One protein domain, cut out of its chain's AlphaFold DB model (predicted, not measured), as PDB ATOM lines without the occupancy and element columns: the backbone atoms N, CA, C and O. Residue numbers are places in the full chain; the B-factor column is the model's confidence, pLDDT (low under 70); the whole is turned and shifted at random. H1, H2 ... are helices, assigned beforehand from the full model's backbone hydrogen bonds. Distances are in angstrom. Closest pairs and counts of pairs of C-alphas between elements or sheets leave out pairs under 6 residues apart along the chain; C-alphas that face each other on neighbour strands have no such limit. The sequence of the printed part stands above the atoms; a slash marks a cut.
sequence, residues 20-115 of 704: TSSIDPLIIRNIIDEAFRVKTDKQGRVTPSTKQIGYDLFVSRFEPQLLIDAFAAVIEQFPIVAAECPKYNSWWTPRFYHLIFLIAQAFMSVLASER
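What this domain is: This is residues 20 to 115 of the 704 residues of the protein "3-5 exonuclease family protein" of Brugia malayi (UniProt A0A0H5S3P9). Two helix pairs cross in a flat slab: the hairpin of H1 and H2 makes one layer, H3 and H5, running opposite ways, the other. Small H4 follows H3. The printed part has 96 residues, with five named helices in order H1 to H5, which hold 64 of them, and no named strand; its class is all helix, and it is compact: radius of gyration of the C-alphas 12.8 A, spans 37 by 36 by 15 A.

How they stand to each other: H1, residues 25 to 36, and H2, residues 50 to 59, form a hairpin; C-alphas 31 and 57 are closest, 5.6 A. H3, residues 64 to 84, touches H1 about perpendicular, 78 degrees; C-alphas 28 and 74 are closest, 5.6 A. H4, residues 86 to 89, and H3 only just touch, only at the corner, with 3 pairs of C-alphas within 8 A. H5, residues 99 to 115, touches H2 about perpendicular, 88 degrees; C-alphas 54 and 106 are closest, 4.2 A. O i to N i+4 pairs are within hydrogen-bond range throughout H1 and H2, 13 of 17 in H3, 11 of 13 in H5.

Where its parts are: H1 begins at C-alpha 25 (246.300, 290.421, 335.302). H3, 29.8 A, has a kink of 44 degrees near residue 77. H5, 25.9 A, ends at C-alpha 115 (244.505, 259.700, 335.870).

The domain as a whole: The printed part has no cut. H1 to H2 is a long link. Residues 20 to 21, 93 to 97 and 114 to 115 have pLDDT under 70.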
ATOM      1  N   THR A  20     235.462 288.038 337.162       44.73
ATOM      2  CA  THR A  20     235.249 287.486 338.510       44.73
ATOM      3  C   THR A  20     236.515 286.863 339.104       44.73
ATOM      4  O   THR A  20     236.473 286.344 340.216       44.73
ATOM      5  N   SER A  21     237.648 286.871 338.394       57.92
ATOM      6  CA  SER A  21     238.863 286.198 338.862       57.92
ATOM      7  C   SER A  21     239.715 287.093 339.761       57.92
ATOM      8  O   SER A  21     240.157 288.159 339.343       57.92
ATOM      9  N   SER A  22     240.063 286.597 340.948       75.64
ATOM     10  CA  SER A  22     241.056 287.187 341.860       75.64
ATOM     11  C   SER A  22     242.512 287.044 341.381       75.64
ATOM     12  O   SER A  22     243.437 287.295 342.152       75.64
ATOM     13  N   ILE A  23     242.736 286.567 340.153       86.75
ATOM     14  CA  ILE A  23     244.065 286.305 339.595       86.75
ATOM     15  C   ILE A  23     244.634 287.606 339.028       86.75
ATOM     16  O   ILE A  23     243.974 288.279 338.239       86.75
ATOM     17  N   ASP A  24     245.863 287.943 339.420       89.65
ATOM     18  CA  ASP A  24     246.551 289.154 338.967       89.65
ATOM     19  C   ASP A  24     246.666 289.184 337.422       89.65
ATOM     20  O   ASP A  24     247.267 288.270 336.836       89.65
ATOM     21  N   PRO A  25     246.149 290.233 336.745       90.59
ATOM     22  CA  PRO A  25     246.300 290.421 335.302       90.59
ATOM     23  C   PRO A  25     247.752 290.350 334.803       90.59
ATOM     24  O   PRO A  25     247.996 289.917 333.674       90.59
ATOM     25  N   LEU A  26     248.735 290.730 335.631       92.21
ATOM     26  CA  LEU A  26     250.153 290.626 335.288       92.21
ATOM     27  C   LEU A  26     250.607 289.164 335.169       92.21
ATOM     28  O   LEU A  26     251.359 288.826 334.254       92.21
ATOM     29  N   ILE A  27     250.125 288.282 336.051       93.32
ATOM     30  CA  ILE A  27     250.421 286.843 335.985       93.32
ATOM     31  C   ILE A  27     249.816 286.249 334.711       93.32
ATOM     32  O   ILE A  27     250.493 285.503 334.004       93.32
ATOM     33  N   ILE A  28     248.579 286.628 334.376       93.03
ATOM     34  CA  ILE A  28     247.909 286.197 333.142       93.03
ATOM     35  C   ILE A  28     248.729 286.597 331.909       93.03
ATOM     36  O   ILE A  28     248.992 285.761 331.042       93.03
ATOM     37  N   ARG A  29     249.197 287.852 331.848       93.01
ATOM     38  CA  ARG A  29     250.056 288.323 330.751       93.01
ATOM     39  C   ARG A  29     251.361 287.530 330.669       93.01
ATOM     40  O   ARG A  29     251.738 287.101 329.584       93.01
ATOM     41  N   ASN A  30     252.008 287.267 331.806       94.53
ATOM     42  CA  ASN A  30     253.249 286.489 331.854       94.53
ATOM     43  C   ASN A  30     253.072 285.061 331.309       94.53
ATOM     44  O   ASN A  30     253.950 284.566 330.606       94.53
ATOM     45  N   ILE A  31     251.936 284.411 331.587       95.34
ATOM     46  CA  ILE A  31     251.611 283.078 331.051       95.34
ATOM     47  C   ILE A  31     251.523 283.112 329.521       95.34
ATOM     48  O   ILE A  31     252.099 282.257 328.845       95.34
ATOM     49  N   ILE A  32     250.834 284.112 328.965       92.77
ATOM     50  CA  ILE A  32     250.687 284.279 327.512       92.77
ATOM     51  C   ILE A  32     252.052 284.558 326.861       92.77
ATOM     52  O   ILE A  32     252.399 283.929 325.858       92.77
ATOM     53  N   ASP A  33     252.851 285.445 327.458       92.56
ATOM     54  CA  ASP A  33     254.193 285.799 326.987       92.56
ATOM     55  C   ASP A  33     255.144 284.591 326.977       92.56
ATOM     56  O   ASP A  33     255.957 284.432 326.062       92.56
ATOM     57  N   GLU A  34     255.059 283.724 327.987       93.23
ATOM     58  CA  GLU A  34     255.891 282.526 328.098       93.23
ATOM     59  C   GLU A  34     255.477 281.446 327.099       93.23
ATOM     60  O   GLU A  34     256.333 280.882 326.412       93.23
ATOM     61  N   ALA A  35     254.170 281.228 326.933       92.05
ATOM     62  CA  ALA A  35     253.641 280.332 325.911       92.05
ATOM     63  C   ALA A  35     254.087 280.761 324.500       92.05
ATOM     64  O   ALA A  35     254.445 279.918 323.676       92.05
ATOM     65  N   PHE A  36     254.136 282.070 324.228       89.65
ATOM     66  CA  PHE A  36     254.581 282.622 322.945       89.65
ATOM     67  C   PHE A  36     256.066 282.338 322.647       89.65
ATOM     68  O   PHE A  36     256.458 282.227 321.482       89.65
ATOM     69  N   ARG A  37     256.905 282.200 323.684       89.28
ATOM     70  CA  ARG A  37     258.355 281.944 323.559       89.28
ATOM     71  C   ARG A  37     258.708 280.471 323.330       89.28
ATOM     72  O   ARG A  37     259.881 280.163 323.105       89.28
ATOM     73  N   VAL A  38     257.730 279.565 323.378       87.96
ATOM     74  CA  VAL A  38     257.935 278.130 323.142       87.96
ATOM     75  C   VAL A  38     258.504 277.888 321.742       87.96
ATOM     76  O   VAL A  38     258.021 278.424 320.743       87.96
ATOM     77  N   LYS A  39     259.532 277.037 321.652       83.15
ATOM     78  CA  LYS A  39     260.168 276.701 320.374       83.15
ATOM     79  C   LYS A  39     259.314 275.703 319.606       83.15
ATOM     80  O   LYS A  39     258.900 274.690 320.164       83.15
ATOM     81  N   THR A  40     259.128 275.945 318.312       81.61
ATOM     82  CA  THR A  40     258.443 275.023 317.398       81.61
ATOM     83  C   THR A  40     259.386 274.592 316.285       81.61
ATOM     84  O   THR A  40     259.996 275.446 315.638       81.61
ATOM     85  N   ASP A  41     259.505 273.292 316.032       81.27
ATOM     86  CA  ASP A  41     260.264 272.797 314.882       81.27
ATOM     87  C   ASP A  41     259.493 272.974 313.557       81.27
ATOM     88  O   ASP A  41     258.332 273.394 313.523       81.27
ATOM     89  N   LYS A  42     260.135 272.629 312.433       76.32
ATOM     90  CA  LYS A  42     259.527 272.710 311.090       76.32
ATOM     91  C   LYS A  42     258.324 271.775 310.920       76.32
ATOM     92  O   LYS A  42     257.530 271.965 310.005       76.32
ATOM     93  N   GLN A  43     258.202 270.760 311.771       72.35
ATOM     94  CA  GLN A  43     257.113 269.791 311.789       72.35
ATOM     95  C   GLN A  43     255.969 270.226 312.717       72.35
ATOM     96  O   GLN A  43     254.973 269.504 312.802       72.35
ATOM     97  N   GLY A  44     256.087 271.380 313.384       74.08
ATOM     98  CA  GLY A  44     255.114 271.924 314.328       74.08
ATOM     99  C   GLY A  44     255.133 271.277 315.708       74.08
ATOM    100  O   GLY A  44     254.163 271.430 316.447       74.08
ATOM    101  N   ARG A  45     256.195 270.547 316.066       80.89
ATOM    102  CA  ARG A  45     256.381 270.032 317.425       80.89
ATOM    103  C   ARG A  45     256.908 271.134 318.321       80.89
ATOM    104  O   ARG A  45     257.813 271.869 317.933       80.89
ATOM    105  N   VAL A  46     256.354 271.211 319.520       84.59
ATOM    106  CA  VAL A  46     256.779 272.159 320.546       84.59
ATOM    107  C   VAL A  46     257.888 271.562 321.409       84.59
ATOM    108  O   VAL A  46     257.918 270.358 321.660       84.59
ATOM    109  N   THR A  47     258.834 272.398 321.830       84.45
ATOM    110  CA  THR A  47     259.848 272.064 322.834       84.45
ATOM    111  C   THR A  47     259.884 273.183 323.883       84.45
ATOM    112  O   THR A  47     260.110 274.339 323.506       84.45
ATOM    113  N   PRO A  48     259.686 272.871 325.180       88.41
ATOM    114  CA  PRO A  48     259.542 271.528 325.757       88.41
ATOM    115  C   PRO A  48     258.188 270.867 325.416       88.41
ATOM    116  O   PRO A  48     257.401 271.419 324.650       88.41
ATOM    117  N   SER A  49     257.945 269.645 325.905       88.48
ATOM    118  CA  SER A  49     256.702 268.914 325.611       88.48
ATOM    119  C   SER A  49     255.468 269.699 326.067       88.48
ATOM    120  O   SER A  49     255.533 270.468 327.023       88.48
ATOM    121  N   THR A  50     254.311 269.466 325.442       89.08
ATOM    122  CA  THR A  50     253.044 270.121 325.821       89.08
ATOM    123  C   THR A  50     252.699 269.929 327.303       89.08
ATOM    124  O   THR A  50     252.166 270.836 327.934       89.08
ATOM    125  N   LYS A  51     253.083 268.785 327.885       89.01
ATOM    126  CA  LYS A  51     252.961 268.505 329.321       89.01
ATOM    127  C   LYS A  51     253.865 269.401 330.174       89.01
ATOM    128  O   LYS A  51     253.390 269.975 331.148       89.01
ATOM    129  N   GLN A  52     255.142 269.535 329.810       90.92
ATOM    130  CA  GLN A  52     256.073 270.418 330.519       90.92
ATOM    131  C   GLN A  52     255.626 271.877 330.420       90.92
ATOM    132  O   GLN A  52     255.611 272.569 331.427       90.92
ATOM    133  N   ILE A  53     255.165 272.310 329.243       92.53
ATOM    134  CA  ILE A  53     254.588 273.646 329.060       92.53
ATOM    135  C   ILE A  53     253.414 273.847 330.026       92.53
ATOM    136  O   ILE A  53     253.338 274.877 330.678       92.53
ATOM    137  N   GLY A  54     252.514 272.869 330.170       92.53
ATOM    138  CA  GLY A  54     251.386 272.974 331.103       92.53
ATOM    139  C   GLY A  54     251.828 273.090 332.562       92.53
ATOM    140  O   GLY A  54     251.251 273.868 333.324       92.53
ATOM    141  N   TYR A  55     252.874 272.352 332.941       92.80
ATOM    142  CA  TYR A  55     253.471 272.452 334.270       92.80
ATOM    143  C   TYR A  55     254.068 273.835 334.516       92.80
ATOM    144  O   TYR A  55     253.743 274.467 335.517       92.80
ATOM    145  N   ASP A  56     254.889 274.318 333.584       93.43
ATOM    146  CA  ASP A  56     255.524 275.623 333.697       93.43
ATOM    147  C   ASP A  56     254.432 276.691 333.791       93.43
ATOM    148  O   ASP A  56     254.318 277.366 334.812       93.43
ATOM    149  N   LEU A  57     253.537 276.776 332.802       94.61
ATOM    150  CA  LEU A  57     252.512 277.820 332.696       94.61
ATOM    151  C   LEU A  57     251.508 277.867 333.855       94.61
ATOM    152  O   LEU A  57     251.049 278.955 334.190       94.61
ATOM    153  N   PHE A  58     251.163 276.733 334.469       94.21
ATOM    154  CA  PHE A  58     250.099 276.692 335.478       94.21
ATOM    155  C   PHE A  58     250.550 276.066 336.795       94.21
ATOM    156  O   PHE A  58     250.523 276.726 337.830       94.21
ATOM    157  N   VAL A  59     250.990 274.809 336.770       91.26
ATOM    158  CA  VAL A  59     251.262 274.031 337.993       91.26
ATOM    159  C   VAL A  59     252.347 274.669 338.855       91.26
ATOM    160  O   VAL A  59     252.221 274.703 340.073       91.26
ATOM    161  N   SER A  60     253.396 275.215 338.241       91.43
ATOM    162  CA  SER A  60     254.486 275.866 338.973       91.43
ATOM    163  C   SER A  60     254.102 277.230 339.569       91.43
ATOM    164  O   SER A  60     254.866 277.788 340.357       91.43
ATOM    165  N   ARG A  61     252.938 277.777 339.190       93.07
ATOM    166  CA  ARG A  61     252.498 279.146 339.505       93.07
ATOM    167  C   ARG A  61     251.295 279.213 340.440       93.07
ATOM    168  O   ARG A  61     251.120 280.231 341.104       93.07
ATOM    169  N   PHE A  62     250.473 278.167 340.486       91.48
ATOM    170  CA  PHE A  62     249.229 278.161 341.249       91.48
ATOM    171  C   PHE A  62     249.093 276.906 342.100       91.48
ATOM    172  O   PHE A  62     249.452 275.806 341.684       91.48
ATOM    173  N   GLU A  63     248.491 277.074 343.275       87.81
ATOM    174  CA  GLU A  63     248.059 275.944 344.092       87.81
ATOM    175  C   GLU A  63     246.973 275.131 343.358       87.81
ATOM    176  O   GLU A  63     246.182 275.716 342.606       87.81
ATOM    177  N   PRO A  64     246.885 273.802 343.572       85.61
ATOM    178  CA  PRO A  64     245.986 272.928 342.820       85.61
ATOM    179  C   PRO A  64     244.531 273.414 342.733       85.61
ATOM    180  O   PRO A  64     243.920 273.347 341.668       85.61
ATOM    181  N   GLN A  65     243.984 273.961 343.820       85.02
ATOM    182  CA  GLN A  65     242.608 274.458 343.874       85.02
ATOM    183  C   GLN A  65     242.358 275.725 343.039       85.02
ATOM    184  O   GLN A  65     241.215 275.986 342.680       85.02
ATOM    185  N   LEU A  66     243.405 276.487 342.699       89.61
ATOM    186  CA  LEU A  66     243.314 277.704 341.882       89.61
ATOM    187  C   LEU A  66     243.576 277.446 340.394       89.61
ATOM    188  O   LEU A  66     243.334 278.330 339.577       89.61
ATOM    189  N   LEU A  67     244.058 276.254 340.014       91.15
ATOM    190  CA  LEU A  67     244.457 275.952 338.632       91.15
ATOM    191  C   LEU A  67     243.322 276.159 337.624       91.15
ATOM    192  O   LEU A  67     243.551 276.677 336.532       91.15
ATOM    193  N   ILE A  68     242.104 275.759 337.987       90.76
ATOM    194  CA  ILE A  68     240.930 275.875 337.117       90.76
ATOM    195  C   ILE A  68     240.527 277.339 336.928       90.76
ATOM    196  O   ILE A  68     240.299 277.766 335.795       90.76
ATOM    197  N   ASP A  69     240.496 278.115 338.009       90.79
ATOM    198  CA  ASP A  69     240.124 279.529 337.952       90.79
ATOM    199  C   ASP A  69     241.205 280.357 337.244       90.79
ATOM    200  O   ASP A  69     240.883 281.255 336.468       90.79
ATOM    201  N   ALA A  70     242.482 280.007 337.432       92.82
ATOM    202  CA  ALA A  70     243.600 280.585 336.693       92.82
ATOM    203  C   ALA A  70     243.509 280.289 335.192       92.82
ATOM    204  O   ALA A  70     243.689 281.193 334.376       92.82
ATOM    205  N   PHE A  71     243.193 279.051 334.810       93.90
ATOM    206  CA  PHE A  71     242.993 278.700 333.407       93.90
ATOM    207  C   PHE A  71     241.816 279.457 332.786       93.90
ATOM    208  O   PHE A  71     241.983 280.059 331.727       93.90
ATOM    209  N   ALA A  72     240.661 279.479 333.458       90.90
ATOM    210  CA  ALA A  72     239.493 280.226 332.998       90.90
ATOM    211  C   ALA A  72     239.824 281.718 332.817       90.90
ATOM    212  O   ALA A  72     239.553 282.281 331.759       90.90
ATOM    213  N   ALA A  73     240.518 282.329 333.785       92.27
ATOM    214  CA  ALA A  73     240.959 283.721 333.698       92.27
ATOM    215  C   ALA A  73     241.903 283.975 332.508       92.27
ATOM    216  O   ALA A  73     241.777 284.992 331.828       92.27
ATOM    217  N   VAL A  74     242.828 283.050 332.217       93.28
ATOM    218  CA  VAL A  74     243.724 283.157 331.053       93.28
ATOM    219  C   VAL A  74     242.943 283.105 329.740       93.28
ATOM    220  O   VAL A  74     243.211 283.920 328.860       93.28
ATOM    221  N   ILE A  75     241.981 282.186 329.593       90.73
ATOM    222  CA  ILE A  75     241.160 282.093 328.375       90.73
ATOM    223  C   ILE A  75     240.272 283.334 328.214       90.73
ATOM    224  O   ILE A  75     240.220 283.901 327.124       90.73
ATOM    225  N   GLU A  76     239.642 283.793 329.297       88.15
ATOM    226  CA  GLU A  76     238.766 284.973 329.329       88.15
ATOM    227  C   GLU A  76     239.512 286.264 328.941       88.15
ATOM    228  O   GLU A  76     239.006 287.076 328.168       88.15
ATOM    229  N   GLN A  77     240.743 286.447 329.432       89.06
ATOM    230  CA  GLN A  77     241.548 287.651 329.191       89.06
ATOM    231  C   GLN A  77     242.391 287.594 327.910       89.06
ATOM    232  O   GLN A  77     242.872 288.634 327.449       89.06
ATOM    233  N   PHE A  78     242.581 286.414 327.307       89.15
ATOM    234  CA  PHE A  78     243.428 286.258 326.122       89.15
ATOM    235  C   PHE A  78     243.070 287.233 324.982       89.15
ATOM    236  O   PHE A  78     243.993 287.872 324.469       89.15
ATOM    237  N   PRO A  79     241.791 287.431 324.589       83.67
ATOM    238  CA  PRO A  79     241.448 288.352 323.503       83.67
ATOM    239  C   PRO A  79     241.843 289.806 323.791       83.67
ATOM    240  O   PRO A  79     242.273 290.515 322.882       83.67
ATOM    241  N   ILE A  80     241.745 290.240 325.055       86.05
ATOM    242  CA  ILE A  80     242.118 291.592 325.496       86.05
ATOM    243  C   ILE A  80     243.636 291.767 325.371       86.05
ATOM    244  O   ILE A  80     244.108 292.687 324.704       86.05
ATOM    245  N   VAL A  81     244.410 290.827 325.924       87.71
ATOM    246  CA  VAL A  81     245.882 290.858 325.865       87.71
ATOM    247  C   VAL A  81     246.388 290.761 324.421       87.71
ATOM    248  O   VAL A  81     247.334 291.450 324.030       87.71
ATOM    249  N   ALA A  82     245.757 289.929 323.593       83.83
ATOM    250  CA  ALA A  82     246.145 289.753 322.200       83.83
ATOM    251  C   ALA A  82     245.794 290.966 321.315       83.83
ATOM    252  O   ALA A  82     246.497 291.220 320.335       83.83
ATOM    253  N   ALA A  83     244.765 291.745 321.668       81.73
ATOM    254  CA  ALA A  83     244.457 293.017 321.010       81.73
ATOM    255  C   ALA A  83     245.539 294.083 321.266       81.73
ATOM    256  O   ALA A  83     245.888 294.839 320.360       81.73
ATOM    257  N   GLU A  84     246.124 294.111 322.467       86.59
ATOM    258  CA  GLU A  84     247.245 295.004 322.795       86.59
ATOM    259  C   GLU A  84     248.561 294.583 322.126       86.59
ATOM    260  O   GLU A  84     249.424 295.414 321.840       86.59
ATOM    261  N   CYS A  85     248.742 293.281 321.895       84.81
ATOM    262  CA  CYS A  85     249.954 292.696 321.329       84.81
ATOM    263  C   CYS A  85     249.626 291.848 320.086       84.81
ATOM    264  O   CYS A  85     249.599 290.617 320.171       84.81
ATOM    265  N   PRO A  86     249.487 292.467 318.891       79.73
ATOM    266  CA  PRO A  86     249.071 291.771 317.663       79.73
ATOM    267  C   PRO A  86     249.937 290.562 317.273       79.73
ATOM    268  O   PRO A  86     249.484 289.671 316.555       79.73
ATOM    269  N   LYS A  87     251.184 290.501 317.770       84.47
ATOM    270  CA  LYS A  87     252.090 289.356 317.588       84.47
ATOM    271  C   LYS A  87     251.486 288.042 318.095       84.47
ATOM    272  O   LYS A  87     251.745 287.009 317.483       84.47
ATOM    273  N   TYR A  88     250.673 288.077 319.154       83.88
ATOM    274  CA  TYR A  88     250.045 286.885 319.732       83.88
ATOM    275  C   TYR A  88     248.992 286.285 318.804       83.88
ATOM    276  O   TYR A  88     249.050 285.087 318.544       83.88
ATOM    277  N   ASN A  89     248.141 287.116 318.192       75.17
ATOM    278  CA  ASN A  89     247.181 286.670 317.170       75.17
ATOM    279  C   ASN A  89     247.867 286.167 315.883       75.17
ATOM    280  O   ASN A  89     247.323 285.359 315.128       75.17
ATOM    281  N   SER A  90     249.094 286.630 315.617       74.27
ATOM    282  CA  SER A  90     249.904 286.166 314.485       74.27
ATOM    283  C   SER A  90     250.749 284.919 314.777       74.27
ATOM    284  O   SER A  90     251.445 284.444 313.878       74.27
ATOM    285  N   TRP A  91     250.725 284.384 316.003       76.89
ATOM    286  CA  TRP A  91     251.540 283.228 316.372       76.89
ATOM    287  C   TRP A  91     250.834 281.921 316.018       76.89
ATOM    288  O   TRP A  91     249.751 281.611 316.519       76.89
ATOM    289  N   TRP A  92     251.479 281.133 315.161       70.94
ATOM    290  CA  TRP A  92     250.981 279.841 314.703       70.94
ATOM    291  C   TRP A  92     252.138 278.860 314.567       70.94
ATOM    292  O   TRP A  92     253.194 279.197 314.029       70.94
ATOM    293  N   THR A  93     251.928 277.616 314.983       69.35
ATOM    294  CA  THR A  93     252.855 276.534 314.625       69.35
ATOM    295  C   THR A  93     252.703 276.162 313.141       69.35
ATOM    296  O   THR A  93     251.632 276.361 312.561       69.35
ATOM    297  N   PRO A  94     253.705 275.511 312.517       61.88
ATOM    298  CA  PRO A  94     253.561 274.903 311.186       61.88
ATOM    299  C   PRO A  94     252.424 273.871 311.049       61.88
ATOM    300  O   PRO A  94     252.011 273.562 309.935       61.88
ATOM    301  N   ARG A  95     251.904 273.336 312.168       61.82
ATOM    302  CA  ARG A  95     250.697 272.486 312.223       61.82
ATOM    303  C   ARG A  95     249.406 273.275 312.474       61.82
ATOM    304  O   ARG A  95     248.374 272.669 312.733       61.82
ATOM    305  N   PHE A  96     249.452 274.604 312.388       61.07
ATOM    306  CA  PHE A  96     248.322 275.514 312.585       61.07
ATOM    307  C   PHE A  96     247.746 275.552 314.012       61.07
ATOM    308  O   PHE A  96     246.596 275.941 314.203       61.07
ATOM    309  N   TYR A  97     248.539 275.217 315.034       68.34
ATOM    310  CA  TYR A  97     248.171 275.519 316.425       68.34
ATOM    311  C   TYR A  97     248.376 277.008 316.711       68.34
ATOM    312  O   TYR A  97     249.512 277.479 316.671       68.34
ATOM    313  N   HIS A  98     247.291 277.725 316.996       79.78
ATOM    314  CA  HIS A  98     247.334 279.067 317.569       79.78
ATOM    315  C   HIS A  98     247.883 279.034 319.001       79.78
ATOM    316  O   HIS A  98     247.840 277.995 319.667       79.78
ATOM    317  N   LEU A  99     248.327 280.186 319.502       86.18
ATOM    318  CA  LEU A  99     248.878 280.311 320.849       86.18
ATOM    319  C   LEU A  99     247.885 279.874 321.937       86.18
ATOM    320  O   LEU A  99     248.232 279.068 322.797       86.18
ATOM    321  N   ILE A 100     246.628 280.321 321.861       87.54
ATOM    322  CA  ILE A 100     245.594 279.923 322.831       87.54
ATOM    323  C   ILE A 100     245.328 278.409 322.815       87.54
ATOM    324  O   ILE A 100     245.051 277.814 323.853       87.54
ATOM    325  N   PHE A 101     245.472 277.756 321.656       85.98
ATOM    326  CA  PHE A 101     245.300 276.308 321.540       85.98
ATOM    327  C   PHE A 101     246.462 275.567 322.189       85.98
ATOM    328  O   PHE A 101     246.235 274.537 322.819       85.98
ATOM    329  N   LEU A 102     247.688 276.091 322.074       87.22
ATOM    330  CA  LEU A 102     248.835 275.560 322.805       87.22
ATOM    331  C   LEU A 102     248.600 275.659 324.316       87.22
ATOM    332  O   LEU A 102     248.792 274.664 325.004       87.22
ATOM    333  N   ILE A 103     248.146 276.815 324.812       91.96
ATOM    334  CA  ILE A 103     247.856 277.029 326.241       91.96
ATOM    335  C   ILE A 103     246.779 276.047 326.723       91.96
ATOM    336  O   ILE A 103     246.994 275.326 327.697       91.96
ATOM    337  N   ALA A 104     245.653 275.961 326.012       91.66
ATOM    338  CA  ALA A 104     244.558 275.058 326.354       91.66
ATOM    339  C   ALA A 104     244.983 273.581 326.309       91.66
ATOM    340  O   ALA A 104     244.709 272.828 327.243       91.66
ATOM    341  N   GLN A 105     245.706 273.159 325.267       89.33
ATOM    342  CA  GLN A 105     246.212 271.791 325.159       89.33
ATOM    343  C   GLN A 105     247.234 271.478 326.258       89.33
ATOM    344  O   GLN A 105     247.211 270.380 326.812       89.33
ATOM    345  N   ALA A 106     248.125 272.417 326.579       91.59
ATOM    346  CA  ALA A 106     249.132 272.272 327.624       91.59
ATOM    347  C   ALA A 106     248.489 272.084 329.000       91.59
ATOM    348  O   ALA A 106     248.826 271.130 329.703       91.59
ATOM    349  N   PHE A 107     247.503 272.922 329.329       93.10
ATOM    350  CA  PHE A 107     246.731 272.806 330.564       93.10
ATOM    351  C   PHE A 107     246.020 271.450 330.672       93.10
ATOM    352  O   PHE A 107     246.175 270.731 331.657       93.10
ATOM    353  N   MET A 108     245.306 271.032 329.624       91.59
ATOM    354  CA  MET A 108     244.608 269.744 329.639       91.59
ATOM    355  C   MET A 108     245.587 268.555 329.703       91.59
ATOM    356  O   MET A 108     245.316 267.556 330.366       91.59
ATOM    357  N   SER A 109     246.754 268.659 329.057       89.69
ATOM    358  CA  SER A 109     247.761 267.584 329.025       89.69
ATOM    359  C   SER A 109     248.422 267.361 330.383       89.69
ATOM    360  O   SER A 109     248.660 266.213 330.766       89.69
ATOM    361  N   VAL A 110     248.722 268.435 331.122       89.13
ATOM    362  CA  VAL A 110     249.326 268.302 332.454       89.13
ATOM    363  C   VAL A 110     248.342 267.677 333.446       89.13
ATOM    364  O   VAL A 110     248.718 266.745 334.157       89.13
ATOM    365  N   LEU A 111     247.065 268.069 333.400       87.35
ATOM    366  CA  LEU A 111     246.018 267.513 334.265       87.35
ATOM    367  C   LEU A 111     245.653 266.057 333.932       87.35
ATOM    368  O   LEU A 111     245.295 265.287 334.822       87.35
ATOM    369  N   ALA A 112     245.758 265.642 332.668       85.18
ATOM    370  CA  ALA A 112     245.475 264.261 332.277       85.18
ATOM    371  C   ALA A 112     246.516 263.254 332.795       85.18
ATOM    372  O   ALA A 112     246.180 262.091 333.024       85.18
ATOM    373  N   SER A 113     247.766 263.686 333.005       74.36
ATOM    374  CA  SER A 113     248.866 262.797 333.402       74.36
ATOM    375  C   SER A 113     248.687 262.119 334.772       74.36
ATOM    376  O   SER A 113     249.309 261.092 335.037       74.36
ATOM    377  N   GLU A 114     247.761 262.623 335.586       60.01
ATOM    378  CA  GLU A 114     247.367 262.070 336.884       60.01
ATOM    379  C   GLU A 114     246.522 260.796 336.760       60.01
ATOM    380  O   GLU A 114     246.807 259.775 337.393       60.01
ATOM    381  N   ARG A 115     245.483 260.803 335.911       50.35
ATOM    382  CA  ARG A 115     244.505 259.700 335.870       50.35
ATOM    383  C   ARG A 115     245.094 258.388 335.332       50.35
ATOM    384  O   ARG A 115     244.552 257.322 335.627       50.35
TER     385      ARG A 115